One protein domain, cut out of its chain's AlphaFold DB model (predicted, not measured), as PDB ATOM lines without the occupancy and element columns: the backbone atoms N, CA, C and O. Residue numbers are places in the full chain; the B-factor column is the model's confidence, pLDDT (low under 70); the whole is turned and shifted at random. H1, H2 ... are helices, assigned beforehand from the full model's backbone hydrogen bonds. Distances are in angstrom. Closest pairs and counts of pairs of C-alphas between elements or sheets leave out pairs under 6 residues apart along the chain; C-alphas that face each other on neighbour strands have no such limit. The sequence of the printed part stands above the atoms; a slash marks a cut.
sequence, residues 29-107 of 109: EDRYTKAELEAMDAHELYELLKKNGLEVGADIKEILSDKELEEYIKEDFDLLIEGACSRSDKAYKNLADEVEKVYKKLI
ATOM      1  N   GLU A  29     199.820 179.915 235.064       59.69
ATOM      2  CA  GLU A  29     199.428 179.929 236.466       59.69
ATOM      3  C   GLU A  29     199.240 178.458 236.811       59.69
ATOM      4  O   GLU A  29     198.318 177.836 236.282       59.69
ATOM      5  N   ASP A  30     200.187 177.873 237.554       68.75
ATOM      6  CA  ASP A  30     200.142 176.465 237.924       68.75
ATOM      7  C   ASP A  30     198.803 176.275 238.638       68.75
ATOM      8  O   ASP A  30     198.615 176.729 239.765       68.75
ATOM      9  N   ARG A  31     197.818 175.727 237.920       83.69
ATOM     10  CA  ARG A  31     196.491 175.490 238.469       83.69
ATOM     11  C   ARG A  31     196.534 174.159 239.188       83.69
ATOM     12  O   ARG A  31     196.871 173.140 238.582       83.69
ATOM     13  N   TYR A  32     196.158 174.178 240.453       91.50
ATOM     14  CA  TYR A  32     196.164 173.026 241.339       91.50
ATOM     15  C   TYR A  32     194.761 172.439 241.449       91.50
ATOM     16  O   TYR A  32     193.759 173.125 241.257       91.50
ATOM     17  N   THR A  33     194.677 171.165 241.793       93.88
ATOM     18  CA  THR A  33     193.477 170.555 242.362       93.88
ATOM     19  C   THR A  33     193.429 170.815 243.868       93.88
ATOM     20  O   THR A  33     194.456 171.044 244.508       93.88
ATOM     21  N   LYS A  34     192.238 170.728 244.472       94.25
ATOM     22  CA  LYS A  34     192.086 170.856 245.932       94.25
ATOM     23  C   LYS A  34     192.974 169.851 246.680       94.25
ATOM     24  O   LYS A  34     193.670 170.236 247.607       94.25
ATOM     25  N   ALA A  35     193.011 168.604 246.209       94.12
ATOM     26  CA  ALA A  35     193.812 167.537 246.804       94.12
ATOM     27  C   ALA A  35     195.326 167.818 246.752       94.12
ATOM     28  O   ALA A  35     196.045 167.464 247.681       94.12
ATOM     29  N   GLU A  36     195.825 168.465 245.693       95.19
ATOM     30  CA  GLU A  36     197.237 168.866 245.613       95.19
ATOM     31  C   GLU A  36     197.572 169.953 246.640       95.19
ATOM     32  O   GLU A  36     198.606 169.863 247.296       95.19
ATOM     33  N   LEU A  37     196.684 170.934 246.837       95.56
ATOM     34  CA  LEU A  37     196.853 171.969 247.866       95.56
ATOM     35  C   LEU A  37     196.737 171.388 249.288       95.56
ATOM     36  O   LEU A  37     197.510 171.734 250.179       95.56
ATOM     37  N   GLU A  38     195.814 170.450 249.502       94.94
ATOM     38  CA  GLU A  38     195.661 169.712 250.762       94.94
ATOM     39  C   GLU A  38     196.849 168.791 251.069       94.94
ATOM     40  O   GLU A  38     197.085 168.474 252.234       94.94
ATOM     41  N   ALA A  39     197.614 168.362 250.068       96.75
ATOM     42  CA  ALA A  39     198.787 167.519 250.276       96.75
ATOM     43  C   ALA A  39     200.048 168.312 250.667       96.75
ATOM     44  O   ALA A  39     200.951 167.726 251.261       96.75
ATOM     45  N   MET A  40     200.111 169.614 250.360       97.19
ATOM     46  CA  MET A  40     201.248 170.480 250.713       97.19
ATOM     47  C   MET A  40     201.420 170.580 252.226       97.19
ATOM     48  O   MET A  40     200.434 170.567 252.970       97.19
ATOM     49  N   ASP A  41     202.654 170.733 252.700       97.81
ATOM     50  CA  ASP A  41     202.853 171.095 254.100       97.81
ATOM     51  C   ASP A  41     202.387 172.539 254.381       97.81
ATOM     52  O   ASP A  41     202.060 173.308 253.473       97.81
ATOM     53  N   ALA A  42     202.286 172.891 255.665       98.12
ATOM     54  CA  ALA A  42     201.756 174.183 256.092       98.12
ATOM     55  C   ALA A  42     202.562 175.373 255.544       98.12
ATOM     56  O   ALA A  42     201.982 176.376 255.123       98.12
ATOM     57  N   HIS A  43     203.888 175.243 255.507       97.75
ATOM     58  CA  HIS A  43     204.776 176.301 255.050       97.75
ATOM     59  C   HIS A  43     204.705 176.453 253.528       97.75
ATOM     60  O   HIS A  43     204.547 177.564 253.017       97.75
ATOM     61  N   GLU A  44     204.748 175.335 252.797       97.44
ATOM     62  CA  GLU A  44     204.611 175.315 251.339       97.44
ATOM     63  C   GLU A  44     203.285 175.932 250.880       97.44
ATOM     64  O   GLU A  44     203.275 176.785 249.985       97.44
ATOM     65  N   LEU A  45     202.176 175.553 251.520       97.75
ATOM     66  CA  LEU A  45     200.852 176.091 251.217       97.75
ATOM     67  C   LEU A  45     200.791 177.603 251.475       97.75
ATOM     68  O   LEU A  45     200.301 178.359 250.635       97.75
ATOM     69  N   TYR A  46     201.313 178.061 252.611       97.56
ATOM     70  CA  TYR A  46     201.309 179.478 252.965       97.56
ATOM     71  C   TYR A  46     202.152 180.332 252.009       97.56
ATOM     72  O   TYR A  46     201.689 181.374 251.532       97.56
ATOM     73  N   GLU A  47     203.363 179.888 251.667       97.12
ATOM     74  CA  GLU A  47     204.218 180.597 250.713       97.12
ATOM     75  C   GLU A  47     203.620 180.597 249.302       97.12
ATOM     76  O   GLU A  47     203.697 181.613 248.599       97.12
ATOM     77  N   LEU A  48     202.949 179.514 248.894       96.00
ATOM     78  CA  LEU A  48     202.194 179.487 247.645       96.00
ATOM     79  C   LEU A  48     201.072 180.530 247.653       96.00
ATOM     80  O   LEU A  48     200.962 181.309 246.703       96.00
ATOM     81  N   LEU A  49     200.263 180.592 248.712       96.19
ATOM     82  CA  LEU A  49     199.185 181.575 248.829       96.19
ATOM     83  C   LEU A  49     199.736 183.012 248.796       96.19
ATOM     84  O   LEU A  49     199.244 183.844 248.033       96.19
ATOM     85  N   LYS A  50     200.820 183.302 249.528       95.88
ATOM     86  CA  LYS A  50     201.498 184.615 249.505       95.88
ATOM     87  C   LYS A  50     202.008 184.995 248.127       95.88
ATOM     88  O   LYS A  50     201.773 186.112 247.667       95.88
ATOM     89  N   LYS A  51     202.666 184.064 247.438       94.81
ATOM     90  CA  LYS A  51     203.152 184.272 246.069       94.81
ATOM     91  C   LYS A  51     202.015 184.603 245.094       94.81
ATOM     92  O   LYS A  51     202.257 185.295 244.109       94.81
ATOM     93  N   ASN A  52     200.795 184.150 245.384       93.38
ATOM     94  CA  ASN A  52     199.592 184.399 244.586       93.38
ATOM     95  C   ASN A  52     198.711 185.543 245.128       93.38
ATOM     96  O   ASN A  52     197.584 185.752 244.663       93.38
ATOM     97  N   GLY A  53     199.252 186.338 246.055       94.94
ATOM     98  CA  GLY A  53     198.650 187.586 246.510       94.94
ATOM     99  C   GLY A  53     197.804 187.466 247.771       94.94
ATOM    100  O   GLY A  53     196.881 188.258 247.927       94.94
ATOM    101  N   LEU A  54     198.092 186.502 248.651       96.88
ATOM    102  CA  LEU A  54     197.528 186.496 250.001       96.88
ATOM    103  C   LEU A  54     198.034 187.717 250.775       96.88
ATOM    104  O   LEU A  54     199.227 187.836 251.067       96.88
ATOM    105  N   GLU A  55     197.108 188.599 251.137       96.12
ATOM    106  CA  GLU A  55     197.367 189.743 252.003       96.12
ATOM    107  C   GLU A  55     196.993 189.386 253.441       96.12
ATOM    108  O   GLU A  55     195.824 189.276 253.802       96.12
ATOM    109  N   VAL A  56     198.007 189.193 254.284       94.00
ATOM    110  CA  VAL A  56     197.797 188.931 255.710       94.00
ATOM    111  C   VAL A  56     197.650 190.262 256.443       94.00
ATOM    112  O   VAL A  56     198.601 191.048 256.500       94.00
ATOM    113  N   GLY A  57     196.470 190.501 257.014       92.12
ATOM    114  CA  GLY A  57     196.174 191.704 257.789       92.12
ATOM    115  C   GLY A  57     197.099 191.893 258.997       92.12
ATOM    116  O   GLY A  57     197.598 190.937 259.591       92.12
ATOM    117  N   ALA A  58     197.352 193.149 259.371       94.19
ATOM    118  CA  ALA A  58     198.132 193.451 260.575       94.19
ATOM    119  C   ALA A  58     197.413 192.985 261.855       94.19
ATOM    120  O   ALA A  58     198.063 192.543 262.793       94.19
ATOM    121  N   ASP A  59     196.080 193.016 261.848       93.12
ATOM    122  CA  ASP A  59     195.203 192.567 262.932       93.12
ATOM    123  C   ASP A  59     195.398 191.085 263.274       93.12
ATOM    124  O   ASP A  59     195.527 190.739 264.444       93.12
ATOM    125  N   ILE A  60     195.493 190.202 262.275       95.00
ATOM    126  CA  ILE A  60     195.733 188.778 262.539       95.00
ATOM    127  C   ILE A  60     197.181 188.503 262.971       95.00
ATOM    128  O   ILE A  60     197.411 187.603 263.775       95.00
ATOM    129  N   LYS A  61     198.153 189.310 262.521       94.38
ATOM    130  CA  LYS A  61     199.564 189.205 262.949       94.38
ATOM    131  C   LYS A  61     199.808 189.658 264.388       94.38
ATOM    132  O   LYS A  61     200.821 189.296 264.979       94.38
ATOM    133  N   GLU A  62     198.905 190.453 264.958       95.62
ATOM    134  CA  GLU A  62     198.923 190.776 266.390       95.62
ATOM    135  C   GLU A  62     198.443 189.598 267.255       95.62
ATOM    136  O   GLU A  62     198.728 189.563 268.453       95.62
ATOM    137  N   ILE A  63     197.735 188.633 266.656       95.12
ATOM    138  CA  ILE A  63     197.149 187.472 267.339       95.12
ATOM    139  C   ILE A  63     198.004 186.219 267.130       95.12
ATOM    140  O   ILE A  63     198.222 185.466 268.076       95.12
ATOM    141  N   LEU A  64     198.465 185.993 265.898       95.94
ATOM    142  CA  LEU A  64     199.219 184.813 265.488       95.94
ATOM    143  C   LEU A  64     200.598 185.220 264.973       95.94
ATOM    144  O   LEU A  64     200.733 186.113 264.133       95.94
ATOM    145  N   SER A  65     201.628 184.511 265.426       96.31
ATOM    146  CA  SER A  65     202.935 184.539 264.776       96.31
ATOM    147  C   SER A  65     202.854 183.965 263.357       96.31
ATOM    148  O   SER A  65     201.930 183.225 263.025       96.31
ATOM    149  N   ASP A  66     203.851 184.250 262.512       94.50
ATOM    150  CA  ASP A  66     203.860 183.732 261.136       94.50
ATOM    151  C   ASP A  66     203.787 182.188 261.103       94.50
ATOM    152  O   ASP A  66     203.098 181.628 260.259       94.50
ATOM    153  N   LYS A  67     204.414 181.498 262.068       96.25
ATOM    154  CA  LYS A  67     204.362 180.030 262.178       96.25
ATOM    155  C   LYS A  67     202.979 179.516 262.593       96.25
ATOM    156  O   LYS A  67     202.512 178.518 262.059       96.25
ATOM    157  N   GLU A  68     202.317 180.191 263.529       97.62
ATOM    158  CA  GLU A  68     200.947 179.836 263.924       97.62
ATOM    159  C   GLU A  68     199.948 180.123 262.802       97.62
ATOM    160  O   GLU A  68     198.946 179.430 262.677       97.62
ATOM    161  N   LEU A  69     200.221 181.126 261.966       97.00
ATOM    162  CA  LEU A  69     199.408 181.430 260.799       97.00
ATOM    163  C   LEU A  69     199.517 180.335 259.727       97.00
ATOM    164  O   LEU A  69     198.496 179.940 259.170       97.00
ATOM    165  N   GLU A  70     200.728 179.834 259.463       97.94
ATOM    166  CA  GLU A  70     200.957 178.680 258.581       97.94
ATOM    167  C   GLU A  70     200.155 177.460 259.051       97.94
ATOM    168  O   GLU A  70     199.390 176.874 258.281       97.94
ATOM    169  N   GLU A  71     200.298 177.106 260.332       98.00
ATOM    170  CA  GLU A  71     199.597 175.976 260.949       98.00
ATOM    171  C   GLU A  71     198.075 176.181 260.914       98.00
ATOM    172  O   GLU A  71     197.351 175.291 260.472       98.00
ATOM    173  N   TYR A  72     197.588 177.377 261.262       96.81
ATOM    174  CA  TYR A  72     196.163 177.709 261.227       96.81
ATOM    175  C   TYR A  72     195.565 177.579 259.825       96.81
ATOM    176  O   TYR A  72     194.515 176.960 259.653       96.81
ATOM    177  N   ILE A  73     196.236 178.135 258.810       96.88
ATOM    178  CA  ILE A  73     195.778 178.045 257.419       96.88
ATOM    179  C   ILE A  73     195.702 176.588 256.976       96.88
ATOM    180  O   ILE A  73     194.784 176.226 256.243       96.88
ATOM    181  N   LYS A  74     196.650 175.756 257.412       97.69
ATOM    182  CA  LYS A  74     196.676 174.342 257.058       97.69
ATOM    183  C   LYS A  74     195.566 173.545 257.739       97.69
ATOM    184  O   LYS A  74     194.937 172.720 257.081       97.69
ATOM    185  N   GLU A  75     195.351 173.769 259.030       96.69
ATOM    186  CA  GLU A  75     194.345 173.060 259.826       96.69
ATOM    187  C   GLU A  75     192.918 173.413 259.392       96.69
ATOM    188  O   GLU A  75     192.096 172.518 259.203       96.69
ATOM    189  N   ASP A  76     192.645 174.700 259.168       96.56
ATOM    190  CA  ASP A  76     191.318 175.202 258.794       96.56
ATOM    191  C   ASP A  76     191.155 175.352 257.267       96.56
ATOM    192  O   ASP A  76     190.198 175.981 256.816       96.56
ATOM    193  N   PHE A  77     192.056 174.781 256.454       96.31
ATOM    194  CA  PHE A  77     192.118 175.036 255.007       96.31
ATOM    195  C   PHE A  77     190.761 174.880 254.310       96.31
ATOM    196  O   PHE A  77     190.344 175.782 253.588       96.31
ATOM    197  N   ASP A  78     190.043 173.791 254.594       95.94
ATOM    198  CA  ASP A  78     188.717 173.504 254.032       95.94
ATOM    199  C   ASP A  78     187.679 174.590 254.321       95.94
ATOM    200  O   ASP A  78     186.862 174.908 253.462       95.94
ATOM    201  N   LEU A  79     187.719 175.184 255.513       96.38
ATOM    202  CA  LEU A  79     186.820 176.275 255.875       96.38
ATOM    203  C   LEU A  79     187.245 177.570 255.184       96.38
ATOM    204  O   LEU A  79     186.411 178.287 254.630       96.38
ATOM    205  N   LEU A  80     188.546 177.864 255.192       97.00
ATOM    206  CA  LEU A  80     189.082 179.123 254.679       97.00
ATOM    207  C   LEU A  80     188.876 179.263 253.168       97.00
ATOM    208  O   LEU A  80     188.572 180.356 252.700       97.00
ATOM    209  N   ILE A  81     188.972 178.174 252.397       96.00
ATOM    210  CA  ILE A  81     188.702 178.208 250.947       96.00
ATOM    211  C   ILE A  81     187.218 178.419 250.607       96.00
ATOM    212  O   ILE A  81     186.903 178.766 249.470       96.00
ATOM    213  N   GLU A  82     186.317 178.241 251.576       95.00
ATOM    214  CA  GLU A  82     184.891 178.586 251.483       95.00
ATOM    215  C   GLU A  82     184.594 179.992 252.044       95.00
ATOM    216  O   GLU A  82     183.433 180.395 252.146       95.00
ATOM    217  N   GLY A  83     185.629 180.735 252.453       92.88
ATOM    218  CA  GLY A  83     185.489 182.025 253.124       92.88
ATOM    219  C   GLY A  83     184.935 181.901 254.547       92.88
ATOM    220  O   GLY A  83     184.458 182.879 255.119       92.88
ATOM    221  N   ALA A  84     184.945 180.714 255.151       93.31
ATOM    222  CA  ALA A  84     184.493 180.491 256.520       93.31
ATOM    223  C   ALA A  84     185.677 180.439 257.496       93.31
ATOM    224  O   ALA A  84     186.793 180.083 257.134       93.31
ATOM    225  N   CYS A  85     185.436 180.769 258.764       89.12
ATOM    226  CA  CYS A  85     186.423 180.600 259.829       89.12
ATOM    227  C   CYS A  85     185.767 180.032 261.089       89.12
ATOM    228  O   CYS A  85     184.616 180.338 261.408       89.12
ATOM    229  N   SER A  86     186.517 179.222 261.835       82.38
ATOM    230  CA  SER A  86     186.072 178.616 263.099       82.38
ATOM    231  C   SER A  86     186.013 179.610 264.271       82.38
ATOM    232  O   SER A  86     185.498 179.296 265.348       82.38
ATOM    233  N   ARG A  87     186.547 180.823 264.081       87.56
ATOM    234  CA  ARG A  87     186.667 181.874 265.099       87.56
ATOM    235  C   ARG A  87     185.677 183.006 264.838       87.56
ATOM    236  O   ARG A  87     185.437 183.378 263.698       87.56
ATOM    237  N   SER A  88     185.134 183.585 265.908       85.31
ATOM    238  CA  SER A  88     184.169 184.693 265.839       85.31
ATOM    239  C   SER A  88     184.810 186.079 265.693       85.31
ATOM    240  O   SER A  88     184.098 187.080 265.659       85.31
ATOM    241  N   ASP A  89     186.140 186.156 265.678       90.81
ATOM    242  CA  ASP A  89     186.872 187.413 265.573       90.81
ATOM    243  C   ASP A  89     187.001 187.854 264.105       90.81
ATOM    244  O   ASP A  89     187.203 187.043 263.197       90.81
ATOM    245  N   LYS A  90     186.867 189.161 263.871       93.44
ATOM    246  CA  LYS A  90     186.874 189.755 262.532       93.44
ATOM    247  C   LYS A  90     188.202 189.535 261.796       93.44
ATOM    248  O   LYS A  90     188.169 189.369 260.580       93.44
ATOM    249  N   ALA A  91     189.334 189.499 262.497       95.44
ATOM    250  CA  ALA A  91     190.646 189.291 261.884       95.44
ATOM    251  C   ALA A  91     190.728 187.928 261.173       95.44
ATOM    252  O   ALA A  91     191.219 187.834 260.050       95.44
ATOM    253  N   TYR A  92     190.155 186.883 261.779       96.06
ATOM    254  CA  TYR A  92     190.085 185.546 261.179       96.06
ATOM    255  C   TYR A  92     189.146 185.504 259.975       96.06
ATOM    256  O   TYR A  92     189.445 184.844 258.982       96.06
ATOM    257  N   LYS A  93     188.032 186.242 260.033       95.75
ATOM    258  CA  LYS A  93     187.110 186.353 258.899       95.75
ATOM    259  C   LYS A  93     187.761 187.063 257.709       95.75
ATOM    260  O   LYS A  93     187.646 186.579 256.590       95.75
ATOM    261  N   ASN A  94     188.496 188.149 257.956       95.94
ATOM    262  CA  ASN A  94     189.253 188.846 256.912       95.94
ATOM    263  C   ASN A  94     190.303 187.920 256.271       95.94
ATOM    264  O   ASN A  94     190.452 187.913 255.052       95.94
ATOM    265  N   LEU A  95     191.007 187.117 257.084       97.19
ATOM    266  CA  LEU A  95     191.959 186.129 256.578       97.19
ATOM    267  C   LEU A  95     191.269 185.085 255.687       97.19
ATOM    268  O   LEU A  95     191.779 184.791 254.610       97.19
ATOM    269  N   ALA A  96     190.118 184.553 256.106       97.38
ATOM    270  CA  ALA A  96     189.353 183.587 255.318       97.38
ATOM    271  C   ALA A  96     188.933 184.160 253.956       97.38
ATOM    272  O   ALA A  96     189.116 183.506 252.932       97.38
ATOM    273  N   ASP A  97     188.444 185.402 253.931       96.94
ATOM    274  CA  ASP A  97     188.039 186.077 252.691       96.94
ATOM    275  C   ASP A  97     189.228 186.251 251.720       96.94
ATOM    276  O   ASP A  97     189.092 186.048 250.509       96.94
ATOM    277  N   GLU A  98     190.418 186.583 252.234       97.81
ATOM    278  CA  GLU A  98     191.629 186.685 251.411       97.81
ATOM    279  C   GLU A  98     192.137 185.311 250.934       97.81
ATOM    280  O   GLU A  98     192.535 185.181 249.773       97.81
ATOM    281  N   VAL A  99     192.066 184.266 251.768       97.44
ATOM    282  CA  VAL A  99     192.420 182.893 251.366       97.44
ATOM    283  C   VAL A  99     191.480 182.380 250.272       97.44
ATOM    284  O   VAL A  99     191.966 181.903 249.248       97.44
ATOM    285  N   GLU A 100     190.161 182.537 250.418       97.75
ATOM    286  CA  GLU A 100     189.167 182.160 249.401       97.75
ATOM    287  C   GLU A 100     189.445 182.858 248.058       97.75
ATOM    288  O   GLU A 100     189.442 182.237 246.988       97.75
ATOM    289  N   LYS A 101     189.718 184.165 248.103       96.69
ATOM    290  CA  LYS A 101     190.022 184.980 246.921       96.69
ATOM    291  C   LYS A 101     191.271 184.499 246.187       96.69
ATOM    292  O   LYS A 101     191.284 184.517 244.956       96.69
ATOM    293  N   VAL A 102     192.318 184.101 246.907       96.31
ATOM    294  CA  VAL A 102     193.540 183.549 246.303       96.31
ATOM    295  C   VAL A 102     193.296 182.131 245.793       96.31
ATOM    296  O   VAL A 102     193.667 181.821 244.662       96.31
ATOM    297  N   TYR A 103     192.608 181.293 246.568       95.69
ATOM    298  CA  TYR A 103     192.271 179.919 246.196       95.69
ATOM    299  C   TYR A 103     191.519 179.839 244.861       95.69
ATOM    300  O   TYR A 103     191.893 179.059 243.986       95.69
ATOM    301  N   LYS A 104     190.524 180.708 244.645       94.25
ATOM    302  CA  LYS A 104     189.764 180.767 243.382       94.25
ATOM    303  C   LYS A 104     190.623 181.068 242.151       94.25
ATOM    304  O   LYS A 104     190.214 180.735 241.044       94.25
ATOM    305  N   LYS A 105     191.796 181.688 242.321       92.50
ATOM    306  CA  LYS A 105     192.764 181.907 241.230       92.50
ATOM    307  C   LYS A 105     193.631 180.674 240.978       92.50
ATOM    308  O   LYS A 105     194.076 180.460 239.859       92.50
ATOM    309  N   LEU A 106     193.876 179.889 242.024       92.12
ATOM    310  CA  LEU A 106     194.754 178.723 241.999       92.12
ATOM    311  C   LEU A 106     194.067 177.452 241.504       92.12
ATOM    312  O   LEU A 106     194.755 176.543 241.048       92.12
ATOM    313  N   ILE A 107     192.743 177.345 241.620       92.19
ATOM    314  CA  ILE A 107     192.046 176.094 241.323       92.19
ATOM    315  C   ILE A 107     191.915 175.853 239.811       92.19
ATOM    316  O   ILE A 107     191.543 176.731 239.027       92.19
TER     317      ILE A 107
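What this domain is: This is residues 29 to 107 of the 109 residues of an uncharacterized protein of Peptostreptococcaceae bacterium oral taxon 929 (UniProt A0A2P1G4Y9). One long helix, H6, runs along one side of a small all-helix domain, and of the five shorter helices H2, H3 and H5 touch it at different places along its length, while H4 is near it and H1 is apart from it. H3 packs on H6 near its first residues and H5 packs on residues 95 to 100, while H2 and H4 cross each other nearly at right angles and H1 sits at the edge. The printed part has 79 residues with six named helices, H1 to H6 in order, and no named strand. It is compact, with a radius of gyration of the C-alphas of 11.4 A and spans of 32 by 21 by 20 A.

Where its parts are: H1, residues 34 to 39, begins with C-alpha 34 at (192.086, 170.856, 245.932). H2, residues 42 to 51, is 14.3 A long. H3 is residues 58 to 61. H4, residues 66 to 75, is 14.4 A long. H5 is residues 77 to 80. H6, residues 90 to 106, is 24.6 A long and ends with C-alpha 106 at (194.754, 178.723, 241.999).

How they stand to each other: H6 is the hub. It touches H5, the closest C-alphas being those of Leu 80 and Ala 96, 4.5 A apart. With residues 91 to 95 alone it touches H3, closest at Ile 60 and Ala 91, C-alphas 5.2 A apart. H2 and H6 only just touch, with 3 pairs of C-alphas within 8 A, Leu 49 and Val 102 closest at 6.5 A. H2 touches H4, about perpendicular at 76 degrees, with the C-alphas of Ala 42 and Lys 74 closest at 5.2 A. H1 is close to but not clearly touching H2, at Leu 37 and Leu 45, C-alphas 6.6 A apart. H1 and H6 are apart. Every O i to N i+4 pair is within hydrogen-bond range in H1, H2 and H4, and 12 of 13 are in H6; H3 and H5 are too short for such a pair.

The domain as a whole: The C-alphas farthest apart, of Glu 29 and Ser 88, are 33.4 A apart. The printed part has no cut and no long link. Residues 29 to 30 have pLDDT under 70.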